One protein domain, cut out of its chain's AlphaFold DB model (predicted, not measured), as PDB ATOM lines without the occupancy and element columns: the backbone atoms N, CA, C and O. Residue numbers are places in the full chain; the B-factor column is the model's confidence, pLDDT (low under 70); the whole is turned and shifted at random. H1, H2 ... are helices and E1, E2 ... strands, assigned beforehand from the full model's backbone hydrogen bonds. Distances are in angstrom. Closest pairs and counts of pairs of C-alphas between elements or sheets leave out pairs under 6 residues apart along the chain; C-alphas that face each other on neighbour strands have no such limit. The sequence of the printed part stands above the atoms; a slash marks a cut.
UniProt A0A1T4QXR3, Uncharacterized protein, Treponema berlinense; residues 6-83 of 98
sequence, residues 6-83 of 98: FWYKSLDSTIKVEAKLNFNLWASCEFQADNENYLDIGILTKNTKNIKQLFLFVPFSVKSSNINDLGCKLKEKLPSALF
ATOM      1  N   PHE A   6     -68.164  64.345  -8.361       92.31
ATOM      2  CA  PHE A   6     -68.862  65.214  -9.297       92.31
ATOM      3  C   PHE A   6     -68.939  66.613  -8.698       92.31
ATOM      4  O   PHE A   6     -69.421  66.789  -7.579       92.31
ATOM      5  N   TRP A   7     -68.422  67.602  -9.418       93.94
ATOM      6  CA  TRP A   7     -68.408  68.991  -8.971       93.94
ATOM      7  C   TRP A   7     -68.491  69.943 -10.160       93.94
ATOM      8  O   TRP A   7     -68.443  69.540 -11.325       93.94
ATOM      9  N   TYR A   8     -68.637  71.232  -9.869       94.06
ATOM     10  CA  TYR A   8     -68.803  72.259 -10.883       94.06
ATOM     11  C   TYR A   8     -67.987  73.504 -10.555       94.06
ATOM     12  O   TYR A   8     -67.663  73.781  -9.401       94.06
ATOM     13  N   LYS A   9     -67.674  74.274 -11.596       94.94
ATOM     14  CA  LYS A   9     -67.194  75.650 -11.474       94.94
ATOM     15  C   LYS A   9     -68.364  76.589 -11.735       94.94
ATOM     16  O   LYS A   9     -68.981  76.504 -12.799       94.94
ATOM     17  N   SER A  10     -68.668  77.464 -10.782       94.25
ATOM     18  CA  SER A  10     -69.733  78.458 -10.916       94.25
ATOM     19  C   SER A  10     -69.281  79.685 -11.714       94.25
ATOM     20  O   SER A  10     -68.087  79.990 -11.796       94.25
ATOM     21  N   LEU A  11     -70.247  80.381 -12.316       93.38
ATOM     22  CA  LEU A  11     -70.077  81.752 -12.809       93.38
ATOM     23  C   LEU A  11     -70.244  82.761 -11.664       93.38
ATOM     24  O   LEU A  11     -69.462  83.700 -11.564       93.38
ATOM     25  N   ASP A  12     -71.213  82.513 -10.782       91.88
ATOM     26  CA  ASP A  12     -71.496  83.278  -9.569       91.88
ATOM     27  C   ASP A  12     -71.573  82.323  -8.363       91.88
ATOM     28  O   ASP A  12     -72.311  81.334  -8.377       91.88
ATOM     29  N   SER A  13     -70.786  82.581  -7.315       88.81
ATOM     30  CA  SER A  13     -70.742  81.757  -6.097       88.81
ATOM     31  C   SER A  13     -71.985  81.877  -5.212       88.81
ATOM     32  O   SER A  13     -72.176  81.047  -4.327       88.81
ATOM     33  N   THR A  14     -72.822  82.894  -5.419       89.94
ATOM     34  CA  THR A  14     -74.041  83.119  -4.630       89.94
ATOM     35  C   THR A  14     -75.211  82.258  -5.105       89.94
ATOM     36  O   THR A  14     -76.092  81.906  -4.317       89.94
ATOM     37  N   ILE A  15     -75.204  81.856  -6.380       87.94
ATOM     38  CA  ILE A  15     -76.266  81.047  -6.975       87.94
ATOM     39  C   ILE A  15     -75.966  79.564  -6.754       87.94
ATOM     40  O   ILE A  15     -75.019  78.993  -7.305       87.94
ATOM     41  N   LYS A  16     -76.825  78.904  -5.976       88.44
ATOM     42  CA  LYS A  16     -76.732  77.463  -5.737       88.44
ATOM     43  C   LYS A  16     -77.149  76.668  -6.974       88.44
ATOM     44  O   LYS A  16     -78.191  76.920  -7.587       88.44
ATOM     45  N   VAL A  17     -76.327  75.680  -7.306       90.56
ATOM     46  CA  VAL A  17     -76.615  74.655  -8.309       90.56
ATOM     47  C   VAL A  17     -76.994  73.385  -7.566       90.56
ATOM     48  O   VAL A  17     -76.325  72.995  -6.611       90.56
ATOM     49  N   GLU A  18     -78.064  72.744  -8.013       91.00
ATOM     50  CA  GLU A  18     -78.486  71.445  -7.497       91.00
ATOM     51  C   GLU A  18     -78.182  70.372  -8.535       91.00
ATOM     52  O   GLU A  18     -78.335  70.597  -9.740       91.00
ATOM     53  N   ALA A  19     -77.790  69.190  -8.069       90.06
ATOM     54  CA  ALA A  19     -77.601  68.022  -8.908       90.06
ATOM     55  C   ALA A  19     -78.312  66.817  -8.293       90.06
ATOM     56  O   ALA A  19     -78.241  66.591  -7.085       90.06
ATOM     57  N   LYS A  20     -78.975  66.036  -9.142       88.31
ATOM     58  CA  LYS A  20     -79.490  64.708  -8.827       88.31
ATOM     59  C   LYS A  20     -78.670  63.698  -9.619       88.31
ATOM     60  O   LYS A  20     -78.551  63.830 -10.837       88.31
ATOM     61  N   LEU A  21     -78.099  62.722  -8.922       86.44
ATOM     62  CA  LEU A  21     -77.377  61.612  -9.532       86.44
ATOM     63  C   LEU A  21     -78.222  60.346  -9.400       86.44
ATOM     64  O   LEU A  21     -78.724  60.053  -8.316       86.44
ATOM     65  N   ASN A  22     -78.356  59.610 -10.495       85.25
ATOM     66  CA  ASN A  22     -79.010  58.312 -10.550       85.25
ATOM     67  C   ASN A  22     -77.971  57.278 -10.995       85.25
ATOM     68  O   ASN A  22     -77.266  57.509 -11.974       85.25
ATOM     69  N   PHE A  23     -77.887  56.155 -10.288       84.75
ATOM     70  CA  PHE A  23     -76.987  55.054 -10.622       84.75
ATOM     71  C   PHE A  23     -77.823  53.811 -10.906       84.75
ATOM     72  O   PHE A  23     -78.573  53.375 -10.032       84.75
ATOM     73  N   ASN A  24     -77.674  53.244 -12.099       81.50
ATOM     74  CA  ASN A  24     -78.285  51.977 -12.482       81.50
ATOM     75  C   ASN A  24     -77.165  50.980 -12.786       81.50
ATOM     76  O   ASN A  24     -76.304  51.248 -13.620       81.50
ATOM     77  N   LEU A  25     -77.167  49.829 -12.114       82.25
ATOM     78  CA  LEU A  25     -76.272  48.727 -12.450       82.25
ATOM     79  C   LEU A  25     -77.062  47.695 -13.249       82.25
ATOM     80  O   LEU A  25     -77.937  47.020 -12.710       82.25
ATOM     81  N   TRP A  26     -76.742  47.589 -14.530       78.56
ATOM     82  CA  TRP A  26     -77.297  46.595 -15.430       78.56
ATOM     83  C   TRP A  26     -76.364  45.394 -15.429       78.56
ATOM     84  O   TRP A  26     -75.236  45.475 -15.914       78.56
ATOM     85  N   ALA A  27     -76.825  44.292 -14.855       75.50
ATOM     86  CA  ALA A  27     -76.161  43.007 -14.981       75.50
ATOM     87  C   ALA A  27     -76.918  42.171 -16.013       75.50
ATOM     88  O   ALA A  27     -78.149  42.117 -15.985       75.50
ATOM     89  N   SER A  28     -76.188  41.535 -16.926       69.81
ATOM     90  CA  SER A  28     -76.750  40.498 -17.790       69.81
ATOM     91  C   SER A  28     -77.205  39.327 -16.911       69.81
ATOM     92  O   SER A  28     -76.385  38.573 -16.389       69.81
ATOM     93  N   CYS A  29     -78.515  39.202 -16.695       54.88
ATOM     94  CA  CYS A  29     -79.097  38.026 -16.062       54.88
ATOM     95  C   CYS A  29     -79.456  37.027 -17.161       54.88
ATOM     96  O   CYS A  29     -80.516  37.144 -17.763       54.88
ATOM     97  N   GLU A  30     -78.559  36.059 -17.367       51.59
ATOM     98  CA  GLU A  30     -78.785  34.789 -18.066       51.59
ATOM     99  C   GLU A  30     -79.077  34.905 -19.590       51.59
ATOM    100  O   GLU A  30     -80.010  35.564 -20.031       51.59
ATOM    101  N   PHE A  31     -78.294  34.180 -20.406       45.03
ATOM    102  CA  PHE A  31     -78.482  33.898 -21.852       45.03
ATOM    103  C   PHE A  31     -77.816  34.781 -22.932       45.03
ATOM    104  O   PHE A  31     -78.183  34.660 -24.102       45.03
ATOM    105  N   GLN A  32     -76.771  35.565 -22.642       50.41
ATOM    106  CA  GLN A  32     -75.860  36.052 -23.700       50.41
ATOM    107  C   GLN A  32     -74.397  35.769 -23.348       50.41
ATOM    108  O   GLN A  32     -74.011  35.834 -22.188       50.41
ATOM    109  N   ALA A  33     -73.601  35.402 -24.358       54.97
ATOM    110  CA  ALA A  33     -72.205  34.978 -24.210       54.97
ATOM    111  C   ALA A  33     -71.285  36.072 -23.632       54.97
ATOM    112  O   ALA A  33     -70.229  35.761 -23.082       54.97
ATOM    113  N   ASP A  34     -71.726  37.328 -23.700       57.03
ATOM    114  CA  ASP A  34     -71.015  38.485 -23.181       57.03
ATOM    115  C   ASP A  34     -71.600  38.856 -21.806       57.03
ATOM    116  O   ASP A  34     -72.585  39.586 -21.689       57.03
ATOM    117  N   ASN A  35     -71.012  38.294 -20.743       63.31
ATOM    118  CA  ASN A  35     -71.316  38.585 -19.331       63.31
ATOM    119  C   ASN A  35     -70.865  40.005 -18.927       63.31
ATOM    120  O   ASN A  35     -70.092  40.188 -17.982       63.31
ATOM    121  N   GLU A  36     -71.290  41.021 -19.668       70.06
ATOM    122  CA  GLU A  36     -70.914  42.402 -19.404       70.06
ATOM    123  C   GLU A  36     -71.879  43.040 -18.399       70.06
ATOM    124  O   GLU A  36     -73.104  42.963 -18.519       70.06
ATOM    125  N   ASN A  37     -71.301  43.672 -17.377       75.81
ATOM    126  CA  ASN A  37     -72.027  44.508 -16.431       75.81
ATOM    127  C   ASN A  37     -71.826  45.970 -16.827       75.81
ATOM    128  O   ASN A  37     -70.690  46.414 -17.008       75.81
ATOM    129  N   TYR A  38     -72.911  46.733 -16.890       79.94
ATOM    130  CA  TYR A  38     -72.883  48.145 -17.249       79.94
ATOM    131  C   TYR A  38     -73.348  49.000 -16.076       79.94
ATOM    132  O   TYR A  38     -74.455  48.839 -15.567       79.94
ATOM    133  N   LEU A  39     -72.506  49.946 -15.662       82.31
ATOM    134  CA  LEU A  39     -72.901  51.002 -14.740       82.31
ATOM    135  C   LEU A  39     -73.338  52.224 -15.548       82.31
ATOM    136  O   LEU A  39     -72.521  52.868 -16.205       82.31
ATOM    137  N   ASP A  40     -74.618  52.545 -15.466       81.56
ATOM    138  CA  ASP A  40     -75.210  53.752 -16.023       81.56
ATOM    139  C   ASP A  40     -75.316  54.829 -14.931       81.56
ATOM    140  O   ASP A  40     -75.782  54.574 -13.816       81.56
ATOM    141  N   ILE A  41     -74.825  56.029 -15.244       85.00
ATOM    142  CA  ILE A  41     -74.743  57.169 -14.328       85.00
ATOM    143  C   ILE A  41     -75.469  58.351 -14.968       85.00
ATOM    144  O   ILE A  41     -74.918  59.073 -15.801       85.00
ATOM    145  N   GLY A  42     -76.704  58.584 -14.531       85.38
ATOM    146  CA  GLY A  42     -77.503  59.735 -14.932       85.38
ATOM    147  C   GLY A  42     -77.220  60.945 -14.042       85.38
ATOM    148  O   GLY A  42     -77.315  60.856 -12.819       85.38
ATOM    149  N   ILE A  43     -76.923  62.098 -14.645       86.94
ATOM    150  CA  ILE A  43     -76.681  63.358 -13.926       86.94
ATOM    151  C   ILE A  43     -77.678  64.412 -14.408       86.94
ATOM    152  O   ILE A  43     -77.611  64.866 -15.549       86.94
ATOM    153  N   LEU A  44     -78.574  64.843 -13.521       87.19
ATOM    154  CA  LEU A  44     -79.521  65.925 -13.777       87.19
ATOM    155  C   LEU A  44     -79.132  67.155 -12.957       87.19
ATOM    156  O   LEU A  44     -79.195  67.139 -11.730       87.19
ATOM    157  N   THR A  45     -78.754  68.238 -13.633       88.19
ATOM    158  CA  THR A  45     -78.394  69.512 -12.996       88.19
ATOM    159  C   THR A  45     -79.512  70.541 -13.155       88.19
ATOM    160  O   THR A  45     -80.118  70.664 -14.220       88.19
ATOM    161  N   LYS A  46     -79.793  71.302 -12.094       88.19
ATOM    162  CA  LYS A  46     -80.718  72.447 -12.108       88.19
ATOM    163  C   LYS A  46     -79.936  73.755 -12.028       88.19
ATOM    164  O   LYS A  46     -78.813  73.782 -11.538       88.19
ATOM    165  N   ASN A  47     -80.536  74.850 -12.497       86.44
ATOM    166  CA  ASN A  47     -79.888  76.168 -12.583       86.44
ATOM    167  C   ASN A  47     -78.584  76.146 -13.406       86.44
ATOM    168  O   ASN A  47     -77.613  76.832 -13.088       86.44
ATOM    169  N   THR A  48     -78.576  75.381 -14.504       88.12
ATOM    170  CA  THR A  48     -77.398  75.156 -15.363       88.12
ATOM    171  C   THR A  48     -76.797  76.428 -15.949       88.12
ATOM    172  O   THR A  48     -75.609  76.458 -16.243       88.12
ATOM    173  N   LYS A  49     -77.579  77.512 -16.042       90.38
ATOM    174  CA  LYS A  49     -77.098  78.837 -16.457       90.38
ATOM    175  C   LYS A  49     -75.961  79.376 -15.582       90.38
ATOM    176  O   LYS A  49     -75.194  80.191 -16.073       90.38
ATOM    177  N   ASN A  50     -75.847  78.944 -14.322       92.00
ATOM    178  CA  ASN A  50     -74.750  79.344 -13.436       92.00
ATOM    179  C   ASN A  50     -73.516  78.419 -13.525       92.00
ATOM    180  O   ASN A  50     -72.504  78.651 -12.863       92.00
ATOM    181  N   ILE A  51     -73.578  77.348 -14.315       93.31
ATOM    182  CA  ILE A  51     -72.493  76.374 -14.432       93.31
ATOM    183  C   ILE A  51     -71.564  76.802 -15.566       93.31
ATOM    184  O   ILE A  51     -71.952  76.804 -16.731       93.31
ATOM    185  N   LYS A  52     -70.308  77.116 -15.235       94.56
ATOM    186  CA  LYS A  52     -69.255  77.359 -16.231       94.56
ATOM    187  C   LYS A  52     -68.700  76.054 -16.786       94.56
ATOM    188  O   LYS A  52     -68.394  75.960 -17.969       94.56
ATOM    189  N   GLN A  53     -68.497  75.076 -15.908       94.62
ATOM    190  CA  GLN A  53     -67.891  73.797 -16.256       94.62
ATOM    191  C   GLN A  53     -68.314  72.719 -15.261       94.62
ATOM    192  O   GLN A  53     -68.435  72.995 -14.065       94.62
ATOM    193  N   LEU A  54     -68.504  71.502 -15.765       92.44
ATOM    194  CA  LEU A  54     -68.729  70.296 -14.976       92.44
ATOM    195  C   LEU A  54     -67.471  69.436 -14.974       92.44
ATOM    196  O   LEU A  54     -66.754  69.367 -15.973       92.44
ATOM    197  N   PHE A  55     -67.241  68.759 -13.857       92.62
ATOM    198  CA  PHE A  55     -66.138  67.831 -13.687       92.62
ATOM    199  C   PHE A  55     -66.669  66.515 -13.127       92.62
ATOM    200  O   PHE A  55     -67.459  66.507 -12.181       92.62
ATOM    201  N   LEU A  56     -66.213  65.413 -13.715       90.31
ATOM    202  CA  LEU A  56     -66.488  64.059 -13.263       90.31
ATOM    203  C   LEU A  56     -65.157  63.332 -13.089       90.31
ATOM    204  O   LEU A  56     -64.364  63.239 -14.023       90.31
ATOM    205  N   PHE A  57     -64.935  62.808 -11.892       90.88
ATOM    206  CA  PHE A  57     -63.864  61.875 -11.598       90.88
ATOM    207  C   PHE A  57     -64.447  60.471 -11.479       90.88
ATOM    208  O   PHE A  57     -65.398  60.246 -10.725       90.88
ATOM    209  N   VAL A  58     -63.835  59.536 -12.200       88.12
ATOM    210  CA  VAL A  58     -64.122  58.106 -12.114       88.12
ATOM    211  C   VAL A  58     -62.892  57.381 -11.564       88.12
ATOM    212  O   VAL A  58     -61.769  57.735 -11.927       88.12
ATOM    213  N   PRO A  59     -63.055  56.366 -10.699       89.44
ATOM    214  CA  PRO A  59     -61.932  55.704 -10.042       89.44
ATOM    215  C   PRO A  59     -61.251  54.640 -10.923       89.44
ATOM    216  O   PRO A  59     -60.721  53.651 -10.421       89.44
ATOM    217  N   PHE A  60     -61.268  54.822 -12.241       87.50
ATOM    218  CA  PHE A  60     -60.660  53.922 -13.216       87.50
ATOM    219  C   PHE A  60     -60.080  54.719 -14.386       87.50
ATOM    220  O   PHE A  60     -60.490  55.844 -14.663       87.50
ATOM    221  N   SER A  61     -59.093  54.145 -15.075       87.31
ATOM    222  CA  SER A  61     -58.496  54.797 -16.242       87.31
ATOM    223  C   SER A  61     -59.461  54.784 -17.421       87.31
ATOM    224  O   SER A  61     -59.924  53.727 -17.840       87.31
ATOM    225  N   VAL A  62     -59.704  55.962 -17.990       85.00
ATOM    226  CA  VAL A  62     -60.486  56.143 -19.213       85.00
ATOM    227  C   VAL A  62     -59.582  56.782 -20.257       85.00
ATOM    228  O   VAL A  62     -59.032  57.858 -20.026       85.00
ATOM    229  N   LYS A  63     -59.413  56.132 -21.412       90.19
ATOM    230  CA  LYS A  63     -58.770  56.769 -22.568       90.19
ATOM    231  C   LYS A  63     -59.821  57.570 -23.324       90.19
ATOM    232  O   LYS A  63     -60.976  57.159 -23.388       90.19
ATOM    233  N   SER A  64     -59.430  58.664 -23.972       84.88
ATOM    234  CA  SER A  64     -60.355  59.457 -24.799       84.88
ATOM    235  C   SER A  64     -61.041  58.615 -25.882       84.88
ATOM    236  O   SER A  64     -62.199  58.852 -26.189       84.88
ATOM    237  N   SER A  65     -60.371  57.574 -26.389       88.19
ATOM    238  CA  SER A  65     -60.937  56.608 -27.341       88.19
ATOM    239  C   SER A  65     -62.061  55.735 -26.769       88.19
ATOM    240  O   SER A  65     -62.784  55.103 -27.529       88.19
ATOM    241  N   ASN A  66     -62.199  55.654 -25.443       84.00
ATOM    242  CA  ASN A  66     -63.302  54.954 -24.783       84.00
ATOM    243  C   ASN A  66     -64.532  55.858 -24.591       84.00
ATOM    244  O   ASN A  66     -65.595  55.363 -24.226       84.00
ATOM    245  N   ILE A  67     -64.402  57.167 -24.833       84.88
ATOM    246  CA  ILE A  67     -65.482  58.140 -24.678       84.88
ATOM    247  C   ILE A  67     -66.164  58.321 -26.031       84.88
ATOM    248  O   ILE A  67     -65.535  58.706 -27.012       84.88
ATOM    249  N   ASN A  68     -67.468  58.063 -26.070       82.44
ATOM    250  CA  ASN A  68     -68.280  58.211 -27.270       82.44
ATOM    251  C   ASN A  68     -69.434  59.178 -27.006       82.44
ATOM    252  O   ASN A  68     -70.148  59.029 -26.016       82.44
ATOM    253  N   ASP A  69     -69.654  60.132 -27.914       80.88
ATOM    254  CA  ASP A  69     -70.845  60.982 -27.883       80.88
ATOM    255  C   ASP A  69     -72.046  60.217 -28.456       80.88
ATOM    256  O   ASP A  69     -72.125  59.915 -29.653       80.88
ATOM    257  N   LEU A  70     -72.987  59.879 -27.577       73.50
ATOM    258  CA  LEU A  70     -74.228  59.201 -27.944       73.50
ATOM    259  C   LEU A  70     -75.321  60.172 -28.413       73.50
ATOM    260  O   LEU A  70     -76.276  59.729 -29.049       73.50
ATOM    261  N   GLY A  71     -75.192  61.481 -28.179       68.56
ATOM    262  CA  GLY A  71     -76.194  62.480 -28.559       68.56
ATOM    263  C   GLY A  71     -76.463  62.494 -30.064       68.56
ATOM    264  O   GLY A  71     -77.612  62.544 -30.501       68.56
ATOM    265  N   CYS A  72     -75.412  62.333 -30.872       64.62
ATOM    266  CA  CYS A  72     -75.544  62.228 -32.324       64.62
ATOM    267  C   CYS A  72     -76.176  60.905 -32.789       64.62
ATOM    268  O   CYS A  72     -76.783  60.875 -33.860       64.62
ATOM    269  N   LYS A  73     -76.050  59.831 -31.998       64.31
ATOM    270  CA  LYS A  73     -76.579  58.494 -32.313       64.31
ATOM    271  C   LYS A  73     -78.035  58.313 -31.876       64.31
ATOM    272  O   LYS A  73     -78.742  57.507 -32.465       64.31
ATOM    273  N   LEU A  74     -78.491  59.060 -30.868       62.59
ATOM    274  CA  LEU A  74     -79.776  58.830 -30.197       62.59
ATOM    275  C   LEU A  74     -80.889  59.840 -30.549       62.59
ATOM    276  O   LEU A  74     -81.929  59.816 -29.892       62.59
ATOM    277  N   LYS A  75     -80.689  60.689 -31.574       58.47
ATOM    278  CA  LYS A  75     -81.445  61.915 -31.949       58.47
ATOM    279  C   LYS A  75     -82.982  61.937 -31.794       58.47
ATOM    280  O   LYS A  75     -83.530  63.031 -31.732       58.47
ATOM    281  N   GLU A  76     -83.680  60.807 -31.696       53.84
ATOM    282  CA  GLU A  76     -85.154  60.755 -31.662       53.84
ATOM    283  C   GLU A  76     -85.774  60.059 -30.430       53.84
ATOM    284  O   GLU A  76     -86.991  60.101 -30.272       53.84
ATOM    285  N   LYS A  77     -84.994  59.446 -29.520       53.38
ATOM    286  CA  LYS A  77     -85.543  58.633 -28.398       53.38
ATOM    287  C   LYS A  77     -84.995  58.964 -26.993       53.38
ATOM    288  O   LYS A  77     -85.233  58.224 -26.048       53.38
ATOM    289  N   LEU A  78     -84.261  60.069 -26.845       55.91
ATOM    290  CA  LEU A  78     -83.349  60.338 -25.715       55.91
ATOM    291  C   LEU A  78     -83.932  60.435 -24.284       55.91
ATOM    292  O   LEU A  78     -83.352  59.841 -23.383       55.91
ATOM    293  N   PRO A  79     -84.982  61.211 -23.983       54.38
ATOM    294  CA  PRO A  79     -85.159  61.704 -22.611       54.38
ATOM    295  C   PRO A  79     -85.699  60.653 -21.645       54.38
ATOM    296  O   PRO A  79     -85.176  60.501 -20.547       54.38
ATOM    297  N   SER A  80     -86.730  59.924 -22.068       53.25
ATOM    298  CA  SER A  80     -87.401  58.905 -21.257       53.25
ATOM    299  C   SER A  80     -86.650  57.575 -21.216       53.25
ATOM    300  O   SER A  80     -86.916  56.760 -20.343       53.25
ATOM    301  N   ALA A  81     -85.732  57.341 -22.162       53.53
ATOM    302  CA  ALA A  81     -84.895  56.142 -22.191       53.53
ATOM    303  C   ALA A  81     -83.608  56.290 -21.360       53.53
ATOM    304  O   ALA A  81     -83.058  55.286 -20.925       53.53
ATOM    305  N   LEU A  82     -83.117  57.521 -21.161       57.28
ATOM    306  CA  LEU A  82     -81.873  57.801 -20.424       57.28
ATOM    307  C   LEU A  82     -82.103  58.191 -18.968       57.28
ATOM    308  O   LEU A  82     -81.250  57.975 -18.113       57.28
ATOM    309  N   PHE A  83     -83.249  58.792 -18.678       59.19
ATOM    310  CA  PHE A  83     -83.645  59.113 -17.324       59.19
ATOM    311  C   PHE A  83     -84.903  58.305 -17.055       59.19
ATOM    312  O   PHE A  83     -85.839  58.369 -17.846       59.19
TER     313      PHE A  83
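What this domain is: This is residues 6 to 83 of the 98 residues of an uncharacterized protein of Treponema berlinense (UniProt A0A1T4QXR3). A long two-stranded hairpin, E2 and E3, makes the longest axis; a shorter strand pair, E1 and E4, sits beside one end of it. From E4 a long loop, of which residues 59 to 69 and 71 to 77 stick out, leads to the small helix H1 near the hairpin's middle. The 78 printed residues, under half in named elements, run E1, E2, E3, E4, H1: mostly strand, both sheets antiparallel, loose, radius of gyration of the C-alphas 16.0 A, spans 52 by 31 by 22 A.

Where its parts are: E2, residues 18 to 27, spans 29.5 A from C-alpha 18 at (-78.486, 71.445, -7.497); E3, residues 37 to 46, 29.6 A. E1 is residues 6 to 10, 13.4 A; E4, 51 to 57, 17.1 A; H1, 78 to 82, 6.1 A, ending at (-81.873, 57.801, -20.424).

How they stand to each other: In the hairpin E2 and E3, N 22 and O 42 are 2.8 A apart, within hydrogen-bond range. For E1 and E4, N 9 and O 53 are 2.9 A apart, also within range. E1 is apart from E2, and E3 from E4. The closest C-alphas of E3 and H1, Gly 42 and Leu 82, are 7.3 A apart. H1's O i to N i+4 pair is within range.

The domain as a whole: The printed part has no cut. E4 to H1 is a long link. The model's pLDDT is under 70 at residues 28 to 35 and 71 to 83.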